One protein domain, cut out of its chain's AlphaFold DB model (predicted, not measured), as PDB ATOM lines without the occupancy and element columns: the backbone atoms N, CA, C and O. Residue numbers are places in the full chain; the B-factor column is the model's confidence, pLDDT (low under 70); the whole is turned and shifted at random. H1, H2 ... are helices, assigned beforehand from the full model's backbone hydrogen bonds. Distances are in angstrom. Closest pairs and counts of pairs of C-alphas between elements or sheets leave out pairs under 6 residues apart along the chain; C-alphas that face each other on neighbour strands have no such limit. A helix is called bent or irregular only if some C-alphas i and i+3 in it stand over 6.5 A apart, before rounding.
ATOM      1  N   GLN A  63     -39.883  -8.126 -91.850       45.38
ATOM      2  CA  GLN A  63     -40.909  -8.403 -92.829       45.38
ATOM      3  C   GLN A  63     -40.086  -8.940 -93.973       45.38
ATOM      4  O   GLN A  63     -39.355  -8.205 -94.634       45.38
ATOM      5  N   SER A  64     -40.160 -10.249 -94.145       50.34
ATOM      6  CA  SER A  64     -39.720 -11.000 -95.318       50.34
ATOM      7  C   SER A  64     -40.519 -10.605 -96.572       50.34
ATOM      8  O   SER A  64     -40.872 -11.436 -97.398       50.34
ATOM      9  N   GLN A  65     -40.866  -9.326 -96.690       52.34
ATOM     10  CA  GLN A  65     -41.586  -8.718 -97.786       52.34
ATOM     11  C   GLN A  65     -40.876  -7.397 -98.075       52.34
ATOM     12  O   GLN A  65     -41.015  -6.420 -97.344       52.34
ATOM     13  N   ALA A  66     -40.076  -7.418 -99.140       57.91
ATOM     14  CA  ALA A  66     -39.846  -6.266 -99.994       57.91
ATOM     15  C   ALA A  66     -39.414  -4.960 -99.291       57.91
ATOM     16  O   ALA A  66     -40.148  -3.979 -99.219       57.91
ATOM     17  N   ILE A  67     -38.164  -4.916 -98.838       66.50
ATOM     18  CA  ILE A  67     -37.582  -3.835 -98.027       66.50
ATOM     19  C   ILE A  67     -37.456  -2.483 -98.780       66.50
ATOM     20  O   ILE A  67     -37.218  -1.436 -98.173       66.50
ATOM     21  N   CYS A  68     -37.640  -2.472-100.101       72.69
ATOM     22  CA  CYS A  68     -37.424  -1.294-100.942       72.69
ATOM     23  C   CYS A  68     -38.514  -0.205-100.845       72.69
ATOM     24  O   CYS A  68     -38.247   0.930-101.244       72.69
ATOM     25  N   ASP A  69     -39.695  -0.502-100.295       69.12
ATOM     26  CA  ASP A  69     -40.855   0.407-100.185       69.12
ATOM     27  C   ASP A  69     -40.534   1.758 -99.506       69.12
ATOM     28  O   ASP A  69     -41.077   2.813 -99.832       69.12
ATOM     29  N   ARG A  70     -39.589   1.753 -98.561       67.94
ATOM     30  CA  ARG A  70     -39.163   2.941 -97.804       67.94
ATOM     31  C   ARG A  70     -37.945   3.635 -98.411       67.94
ATOM     32  O   ARG A  70     -37.449   4.597 -97.802       67.94
ATOM     33  N   CYS A  71     -37.445   3.203 -99.569       74.94
ATOM     34  CA  CYS A  71     -36.302   3.812-100.257       74.94
ATOM     35  C   CYS A  71     -36.620   5.242-100.743       74.94
ATOM     36  O   CYS A  71     -37.767   5.673-100.780       74.94
ATOM     37  N   LYS A  72     -35.605   6.077-100.999       75.50
ATOM     38  CA  LYS A  72     -35.801   7.432-101.572       75.50
ATOM     39  C   LYS A  72     -36.167   7.368-103.058       75.50
ATOM     40  O   LYS A  72     -36.836   8.264-103.547       75.50
ATOM     41  N   TYR A  73     -35.718   6.316-103.731       78.12
ATOM     42  CA  TYR A  73     -35.883   6.101-105.165       78.12
ATOM     43  C   TYR A  73     -37.053   5.172-105.497       78.12
ATOM     44  O   TYR A  73     -37.255   4.857-106.664       78.12
ATOM     45  N   PHE A  74     -37.795   4.735-104.472       81.50
ATOM     46  CA  PHE A  74     -39.035   4.001-104.654       81.50
ATOM     47  C   PHE A  74     -40.128   4.963-105.114       81.50
ATOM     48  O   PHE A  74     -40.328   6.017-104.505       81.50
ATOM     49  N   ASN A  75     -40.810   4.590-106.186       81.88
ATOM     50  CA  ASN A  75     -41.991   5.258-106.695       81.88
ATOM     51  C   ASN A  75     -43.092   4.208-106.815       81.88
ATOM     52  O   ASN A  75     -42.835   3.113-107.301       81.88
ATOM     53  N   ASP A  76     -44.316   4.536-106.420       79.25
ATOM     54  CA  ASP A  76     -45.449   3.611-106.512       79.25
ATOM     55  C   ASP A  76     -46.029   3.597-107.939       79.25
ATOM     56  O   ASP A  76     -47.214   3.815-108.179       79.25
ATOM     57  N   ASN A  77     -45.143   3.441-108.926       81.38
ATOM     58  CA  ASN A  77     -45.497   3.294-110.326       81.38
ATOM     59  C   ASN A  77     -45.365   1.822-110.707       81.38
ATOM     60  O   ASN A  77     -44.283   1.241-110.608       81.38
ATOM     61  N   HIS A  78     -46.456   1.241-111.201       77.25
ATOM     62  CA  HIS A  78     -46.512  -0.160-111.605       77.25
ATOM     63  C   HIS A  78     -45.485  -0.521-112.693       77.25
ATOM     64  O   HIS A  78     -45.020  -1.654-112.744       77.25
ATOM     65  N   PHE A  79     -45.092   0.442-113.534       78.25
ATOM     66  CA  PHE A  79     -44.125   0.217-114.612       78.25
ATOM     67  C   PHE A  79     -42.662   0.339-114.169       78.25
ATOM     68  O   PHE A  79     -41.782  -0.234-114.807       78.25
ATOM     69  N   LEU A  80     -42.376   1.105-113.110       78.56
ATOM     70  CA  LEU A  80     -41.007   1.345-112.655       78.56
ATOM     71  C   LEU A  80     -40.989   1.740-111.178       78.56
ATOM     72  O   LEU A  80     -41.008   2.920-110.821       78.56
ATOM     73  N   GLN A  81     -40.935   0.725-110.319       80.75
ATOM     74  CA  GLN A  81     -41.023   0.913-108.874       80.75
ATOM     75  C   GLN A  81     -39.740   1.492-108.256       80.75
ATOM     76  O   GLN A  81     -39.788   2.133-107.212       80.75
ATOM     77  N   CYS A  82     -38.577   1.289-108.882       83.94
ATOM     78  CA  CYS A  82     -37.306   1.888-108.473       83.94
ATOM     79  C   CYS A  82     -36.469   2.237-109.704       83.94
ATOM     80  O   CYS A  82     -36.218   1.377-110.544       83.94
ATOM     81  N   ALA A  83     -36.006   3.485-109.798       82.94
ATOM     82  CA  ALA A  83     -35.239   3.956-110.954       82.94
ATOM     83  C   ALA A  83     -33.791   3.427-111.005       82.94
ATOM     84  O   ALA A  83     -33.195   3.386-112.074       82.94
ATOM     85  N   LEU A  84     -33.218   3.038-109.860       84.81
ATOM     86  CA  LEU A  84     -31.834   2.549-109.766       84.81
ATOM     87  C   LEU A  84     -31.738   1.034-109.940       84.81
ATOM     88  O   LEU A  84     -30.822   0.532-110.582       84.81
ATOM     89  N   HIS A  85     -32.693   0.309-109.358       82.81
ATOM     90  CA  HIS A  85     -32.677  -1.146-109.313       82.81
ATOM     91  C   HIS A  85     -34.071  -1.719-109.601       82.81
ATOM     92  O   HIS A  85     -34.707  -2.273-108.705       82.81
ATOM     93  N   PRO A  86     -34.578  -1.578-110.838       81.56
ATOM     94  CA  PRO A  86     -35.927  -2.020-111.187       81.56
ATOM     95  C   PRO A  86     -36.101  -3.544-111.151       81.56
ATOM     96  O   PRO A  86     -37.210  -4.007-110.934       81.56
ATOM     97  N   ALA A  87     -35.030  -4.326-111.335       80.94
ATOM     98  CA  ALA A  87     -35.093  -5.792-111.331       80.94
ATOM     99  C   ALA A  87     -35.084  -6.408-109.921       80.94
ATOM    100  O   ALA A  87     -35.617  -7.493-109.723       80.94
ATOM    101  N   THR A  88     -34.488  -5.721-108.941       79.19
ATOM    102  CA  THR A  88     -34.358  -6.216-107.558       79.19
ATOM    103  C   THR A  88     -35.292  -5.493-106.585       79.19
ATOM    104  O   THR A  88     -35.328  -5.803-105.392       79.19
ATOM    105  N   VAL A  89     -36.094  -4.543-107.078       76.69
ATOM    106  CA  VAL A  89     -37.122  -3.842-106.303       76.69
ATOM    107  C   VAL A  89     -38.136  -4.835-105.726       76.69
ATOM    108  O   VAL A  89     -38.528  -5.792-106.379       76.69
ATOM    109  N   LEU A  90     -38.523  -4.633-104.465       75.50
ATOM    110  CA  LEU A  90     -39.422  -5.511-103.703       75.50
ATOM    111  C   LEU A  90     -38.970  -6.987-103.544       75.50
ATOM    112  O   LEU A  90     -39.735  -7.808-103.044       75.50
ATOM    113  N   THR A  91     -37.724  -7.331-103.875       79.06
ATOM    114  CA  THR A  91     -37.139  -8.660-103.602       79.06
ATOM    115  C   THR A  91     -36.328  -8.660-102.300       79.06
ATOM    116  O   THR A  91     -36.050  -7.596-101.738       79.06
ATOM    117  N   GLU A  92     -35.907  -9.829-101.806       74.88
ATOM    118  CA  GLU A  92     -34.995  -9.907-100.650       74.88
ATOM    119  C   GLU A  92     -33.637  -9.241-100.925       74.88
ATOM    120  O   GLU A  92     -33.060  -8.639-100.019       74.88
ATOM    121  N   GLU A  93     -33.178  -9.223-102.182       73.69
ATOM    122  CA  GLU A  93     -31.929  -8.561-102.589       73.69
ATOM    123  C   GLU A  93     -31.966  -7.040-102.363       73.69
ATOM    124  O   GLU A  93     -30.930  -6.396-102.179       73.69
ATOM    125  N   SER A  94     -33.162  -6.442-102.280       73.81
ATOM    126  CA  SER A  94     -33.308  -5.022-101.939       73.81
ATOM    127  C   SER A  94     -32.825  -4.673-100.522       73.81
ATOM    128  O   SER A  94     -32.553  -3.502-100.243       73.81
ATOM    129  N   ALA A  95     -32.656  -5.663 -99.635       71.88
ATOM    130  CA  ALA A  95     -32.089  -5.477 -98.297       71.88
ATOM    131  C   ALA A  95     -30.610  -5.051 -98.319       71.88
ATOM    132  O   ALA A  95     -30.147  -4.321 -97.428       71.88
ATOM    133  N   ASP A  96     -29.880  -5.485 -99.347       73.38
ATOM    134  CA  ASP A  96     -28.464  -5.177 -99.542       73.38
ATOM    135  C   ASP A  96     -28.234  -3.962-100.444       73.38
ATOM    136  O   ASP A  96     -27.100  -3.512-100.621       73.38
ATOM    137  N   CYS A  97     -29.315  -3.329-100.907       78.00
ATOM    138  CA  CYS A  97     -29.260  -2.049-101.595       78.00
ATOM    139  C   CYS A  97     -28.607  -0.972-100.703       78.00
ATOM    140  O   CYS A  97     -29.096  -0.624 -99.615       78.00
ATOM    141  N   LEU A  98     -27.494  -0.406-101.178       76.31
ATOM    142  CA  LEU A  98     -26.735   0.625-100.463       76.31
ATOM    143  C   LEU A  98     -27.583   1.879-100.209       76.31
ATOM    144  O   LEU A  98     -27.559   2.420 -99.100       76.31
ATOM    145  N   ASP A  99     -28.391   2.295-101.183       74.12
ATOM    146  CA  ASP A  99     -29.247   3.484-101.083       74.12
ATOM    147  C   ASP A  99     -30.302   3.357 -99.982       74.12
ATOM    148  O   ASP A  99     -30.571   4.302 -99.227       74.12
ATOM    149  N   TYR A 100     -30.863   2.156 -99.832       71.00
ATOM    150  CA  TYR A 100     -31.783   1.847 -98.747       71.00
ATOM    151  C   TYR A 100     -31.089   1.945 -97.378       71.00
ATOM    152  O   TYR A 100     -31.570   2.638 -96.464       71.00
ATOM    153  N   ARG A 101     -29.910   1.320 -97.236       68.00
ATOM    154  CA  ARG A 101     -29.123   1.337 -95.989       68.00
ATOM    155  C   ARG A 101     -28.697   2.749 -95.587       68.00
ATOM    156  O   ARG A 101     -28.765   3.091 -94.399       68.00
ATOM    157  N   LEU A 102     -28.295   3.581 -96.546       73.31
ATOM    158  CA  LEU A 102     -27.899   4.972 -96.301       73.31
ATOM    159  C   LEU A 102     -29.060   5.802 -95.731       73.31
ATOM    160  O   LEU A 102     -28.874   6.521 -94.744       73.31
ATOM    161  N   LYS A 103     -30.281   5.644 -96.257       68.56
ATOM    162  CA  LYS A 103     -31.473   6.357 -95.757       68.56
ATOM    163  C   LYS A 103     -31.836   5.965 -94.320       68.56
ATOM    164  O   LYS A 103     -32.203   6.830 -93.518       68.56
ATOM    165  N   ILE A 104     -31.710   4.682 -93.965       69.00
ATOM    166  CA  ILE A 104     -31.908   4.226 -92.577       69.00
ATOM    167  C   ILE A 104     -30.869   4.854 -91.654       69.00
ATOM    168  O   ILE A 104     -31.238   5.376 -90.596       69.00
ATOM    169  N   LYS A 105     -29.587   4.805 -92.035       67.00
ATOM    170  CA  LYS A 105     -28.499   5.380 -91.235       67.00
ATOM    171  C   LYS A 105     -28.728   6.872 -91.005       67.00
ATOM    172  O   LYS A 105     -28.725   7.290 -89.854       67.00
ATOM    173  N   ALA A 106     -29.054   7.634 -92.050       70.88
ATOM    174  CA  ALA A 106     -29.354   9.063 -91.945       70.88
ATOM    175  C   ALA A 106     -30.537   9.357 -90.999       70.88
ATOM    176  O   ALA A 106     -30.449  10.245 -90.150       70.88
ATOM    177  N   LYS A 107     -31.625   8.569 -91.060       69.25
ATOM    178  CA  LYS A 107     -32.752   8.708 -90.118       69.25
ATOM    179  C   LYS A 107     -32.355   8.396 -88.673       69.25
ATOM    180  O   LYS A 107     -32.821   9.082 -87.762       69.25
ATOM    181  N   ARG A 108     -31.543   7.358 -88.442       70.00
ATOM    182  CA  ARG A 108     -31.074   6.992 -87.092       70.00
ATOM    183  C   ARG A 108     -30.125   8.046 -86.534       70.00
ATOM    184  O   ARG A 108     -30.301   8.436 -85.386       70.00
ATOM    185  N   LEU A 109     -29.204   8.550 -87.353       73.62
ATOM    186  CA  LEU A 109     -28.272   9.607 -86.968       73.62
ATOM    187  C   LEU A 109     -29.021  10.895 -86.610       73.62
ATOM    188  O   LEU A 109     -28.806  11.437 -85.535       73.62
ATOM    189  N   GLY A 110     -29.990  11.314 -87.430       68.94
ATOM    190  CA  GLY A 110     -30.814  12.490 -87.132       68.94
ATOM    191  C   GLY A 110     -31.697  12.323 -85.889       68.94
ATOM    192  O   GLY A 110     -31.905  13.282 -85.148       68.94
ATOM    193  N   LYS A 111     -32.204  11.112 -85.614       71.25
ATOM    194  CA  LYS A 111     -32.927  10.819 -84.363       71.25
ATOM    195  C   LYS A 111     -31.996  10.871 -83.153       71.25
ATOM    196  O   LYS A 111     -32.355  11.503 -82.166       71.25
ATOM    197  N   LEU A 112     -30.821  10.250 -83.243       73.12
ATOM    198  CA  LEU A 112     -29.828  10.246 -82.172       73.12
ATOM    199  C   LEU A 112     -29.347  11.668 -81.875       73.12
ATOM    200  O   LEU A 112     -29.370  12.080 -80.725       73.12
ATOM    201  N   GLN A 113     -29.024  12.445 -82.910       76.19
ATOM    202  CA  GLN A 113     -28.619  13.845 -82.792       76.19
ATOM    203  C   GLN A 113     -29.709  14.697 -82.131       76.19
ATOM    204  O   GLN A 113     -29.412  15.528 -81.280       76.19
ATOM    205  N   ARG A 114     -30.984  14.464 -82.464       72.25
ATOM    206  CA  ARG A 114     -32.109  15.170 -81.840       72.25
ATOM    207  C   ARG A 114     -32.272  14.807 -80.364       72.25
ATOM    208  O   ARG A 114     -32.527  15.694 -79.562       72.25
ATOM    209  N   VAL A 115     -32.103  13.533 -80.010       72.00
ATOM    210  CA  VAL A 115     -32.122  13.081 -78.609       72.00
ATOM    211  C   VAL A 115     -30.942  13.672 -77.838       72.00
ATOM    212  O   VAL A 115     -31.144  14.182 -76.742       72.00
ATOM    213  N   LEU A 116     -29.744  13.686 -78.428       77.44
ATOM    214  CA  LEU A 116     -28.552  14.285 -77.826       77.44
ATOM    215  C   LEU A 116     -28.754  15.783 -77.553       77.44
ATOM    216  O   LEU A 116     -28.495  16.243 -76.446       77.44
ATOM    217  N   LEU A 117     -29.299  16.519 -78.526       72.88
ATOM    218  CA  LEU A 117     -29.642  17.938 -78.377       72.88
ATOM    219  C   LEU A 117     -30.730  18.172 -77.320       72.88
ATOM    220  O   LEU A 117     -30.713  19.192 -76.637       72.88
ATOM    221  N   SER A 118     -31.687  17.251 -77.178       63.56
ATOM    222  CA  SER A 118     -32.704  17.327 -76.125       63.56
ATOM    223  C   SER A 118     -32.120  17.077 -74.739       63.56
ATOM    224  O   SER A 118     -32.499  17.775 -73.811       63.56
ATOM    225  N   ILE A 119     -31.188  16.135 -74.597       67.44
ATOM    226  CA  ILE A 119     -30.479  15.893 -73.334       67.44
ATOM    227  C   ILE A 119     -29.624  17.115 -72.986       67.44
ATOM    228  O   ILE A 119     -29.704  17.615 -71.871       67.44
ATOM    229  N   GLN A 120     -28.887  17.666 -73.952       70.69
ATOM    230  CA  GLN A 120     -28.037  18.838 -73.730       70.69
ATOM    231  C   GLN A 120     -28.819  20.059 -73.209       70.69
ATOM    232  O   GLN A 120     -28.291  20.788 -72.387       70.69
ATOM    233  N   LYS A 121     -30.081  20.245 -73.623       64.31
ATOM    234  CA  LYS A 121     -30.979  21.320 -73.140       64.31
ATOM    235  C   LYS A 121     -31.628  21.073 -71.775       64.31
ATOM    236  O   LYS A 121     -32.305  21.950 -71.261       64.31
ATOM    237  N   VAL A 122     -31.554  19.851 -71.256       63.69
ATOM    238  CA  VAL A 122     -32.110  19.506 -69.938       63.69
ATOM    239  C   VAL A 122     -31.042  19.652 -68.855       63.69
ATOM    240  O   VAL A 122     -31.369  19.921 -67.705       63.69
ATOM    241  N   PHE A 123     -29.771  19.490 -69.227       53.97
ATOM    242  CA  PHE A 123     -28.629  19.588 -68.319       53.97
ATOM    243  C   PHE A 123     -27.928  20.960 -68.335       53.97
ATOM    244  O   PHE A 123     -27.060  21.183 -67.495       53.97
ATOM    245  N   PHE A 124     -28.286  21.855 -69.262       47.81
ATOM    246  CA  PHE A 124     -27.752  23.214 -69.419       47.81
ATOM    247  C   PHE A 124     -28.903  24.192 -69.645       47.81
ATOM    248  O   PHE A 124     -28.852  25.296 -69.063       47.81
TER     249      PHE A 124
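Overview. This is residues 63 to 124 of the 124 residues of an uncharacterized protein of Chamaesiphon minutus (strain ATCC 27169 / PCC 6605) (UniProt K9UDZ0). A small compact head has one long straight helix, H3, sticking out of it as an arm. The head is made of two short helices that touch, H1 and H2, the long loop of residues 71 to 91, and the first part of H3; residues 105 to 124 stand free of it. The printed part has 62 residues with three named helices, H1, H2 and H3 in that order along the chain, and no named strand; its class is all helix. The whole is only just extended, close to loose, with a radius of gyration of the C-alphas of 16.0 A, and it spans 53 by 20 by 17 A, the arm making the length.

Arrangement. H1, residues 67 to 70, and H2, residues 92 to 96, touch, with 5 pairs of C-alphas within 8 A. Their closest C-alphas are those of Cys 68 and Ser 94, 5.6 A apart. H1 is close to but not clearly touching H3, residues 98 to 123; the closest C-alphas of the two are those of Cys 68 and Tyr 100, 6.8 A apart. H2 and H3 are also close but not clearly touching, and their closest C-alphas, those of Ser 94 and Tyr 100, are 7.7 A apart. In H3 every O i to N i+4 pair is within hydrogen-bond range; H2 has 0 of 1 such pairs within range but 2 of 2 O i to N i+3 pairs, and H1 is too short for an O i to N i+4 pair.

Along the chain. H1 begins at C-alpha 67, at (-37.582, -3.835, -98.027). It is irregular, but only just: C-alphas 67 and 70 are 7.0 A apart. H2 runs from Glu 92, with its C-alpha at (-34.995, -9.907, -100.650), to Asp 96, 8.1 A from first to last C-alpha. H3 runs from Leu 98 to Phe 123, 37.4 A from first to last C-alpha, and is not bent. Its last C-alpha is at (-28.629, 19.588, -68.319).

Size, cuts and confidence. The two C-alphas farthest apart are those of Phe 79 and Phe 124, 53.3 A. Without the free residues 105 to 124, the body has 42 residues and spans 24 by 19 by 14 A. The link from H1 to H2 is long, with 21 residues, and the link from H2 to H3 is tight, with 1 residue. The printed part has no cut and ends at Phe 124, the chain's last residue. The mean pLDDT of the printed part is 72.1, and 19 residues are under 70, among them residues 63 to 67 and 121 to 124.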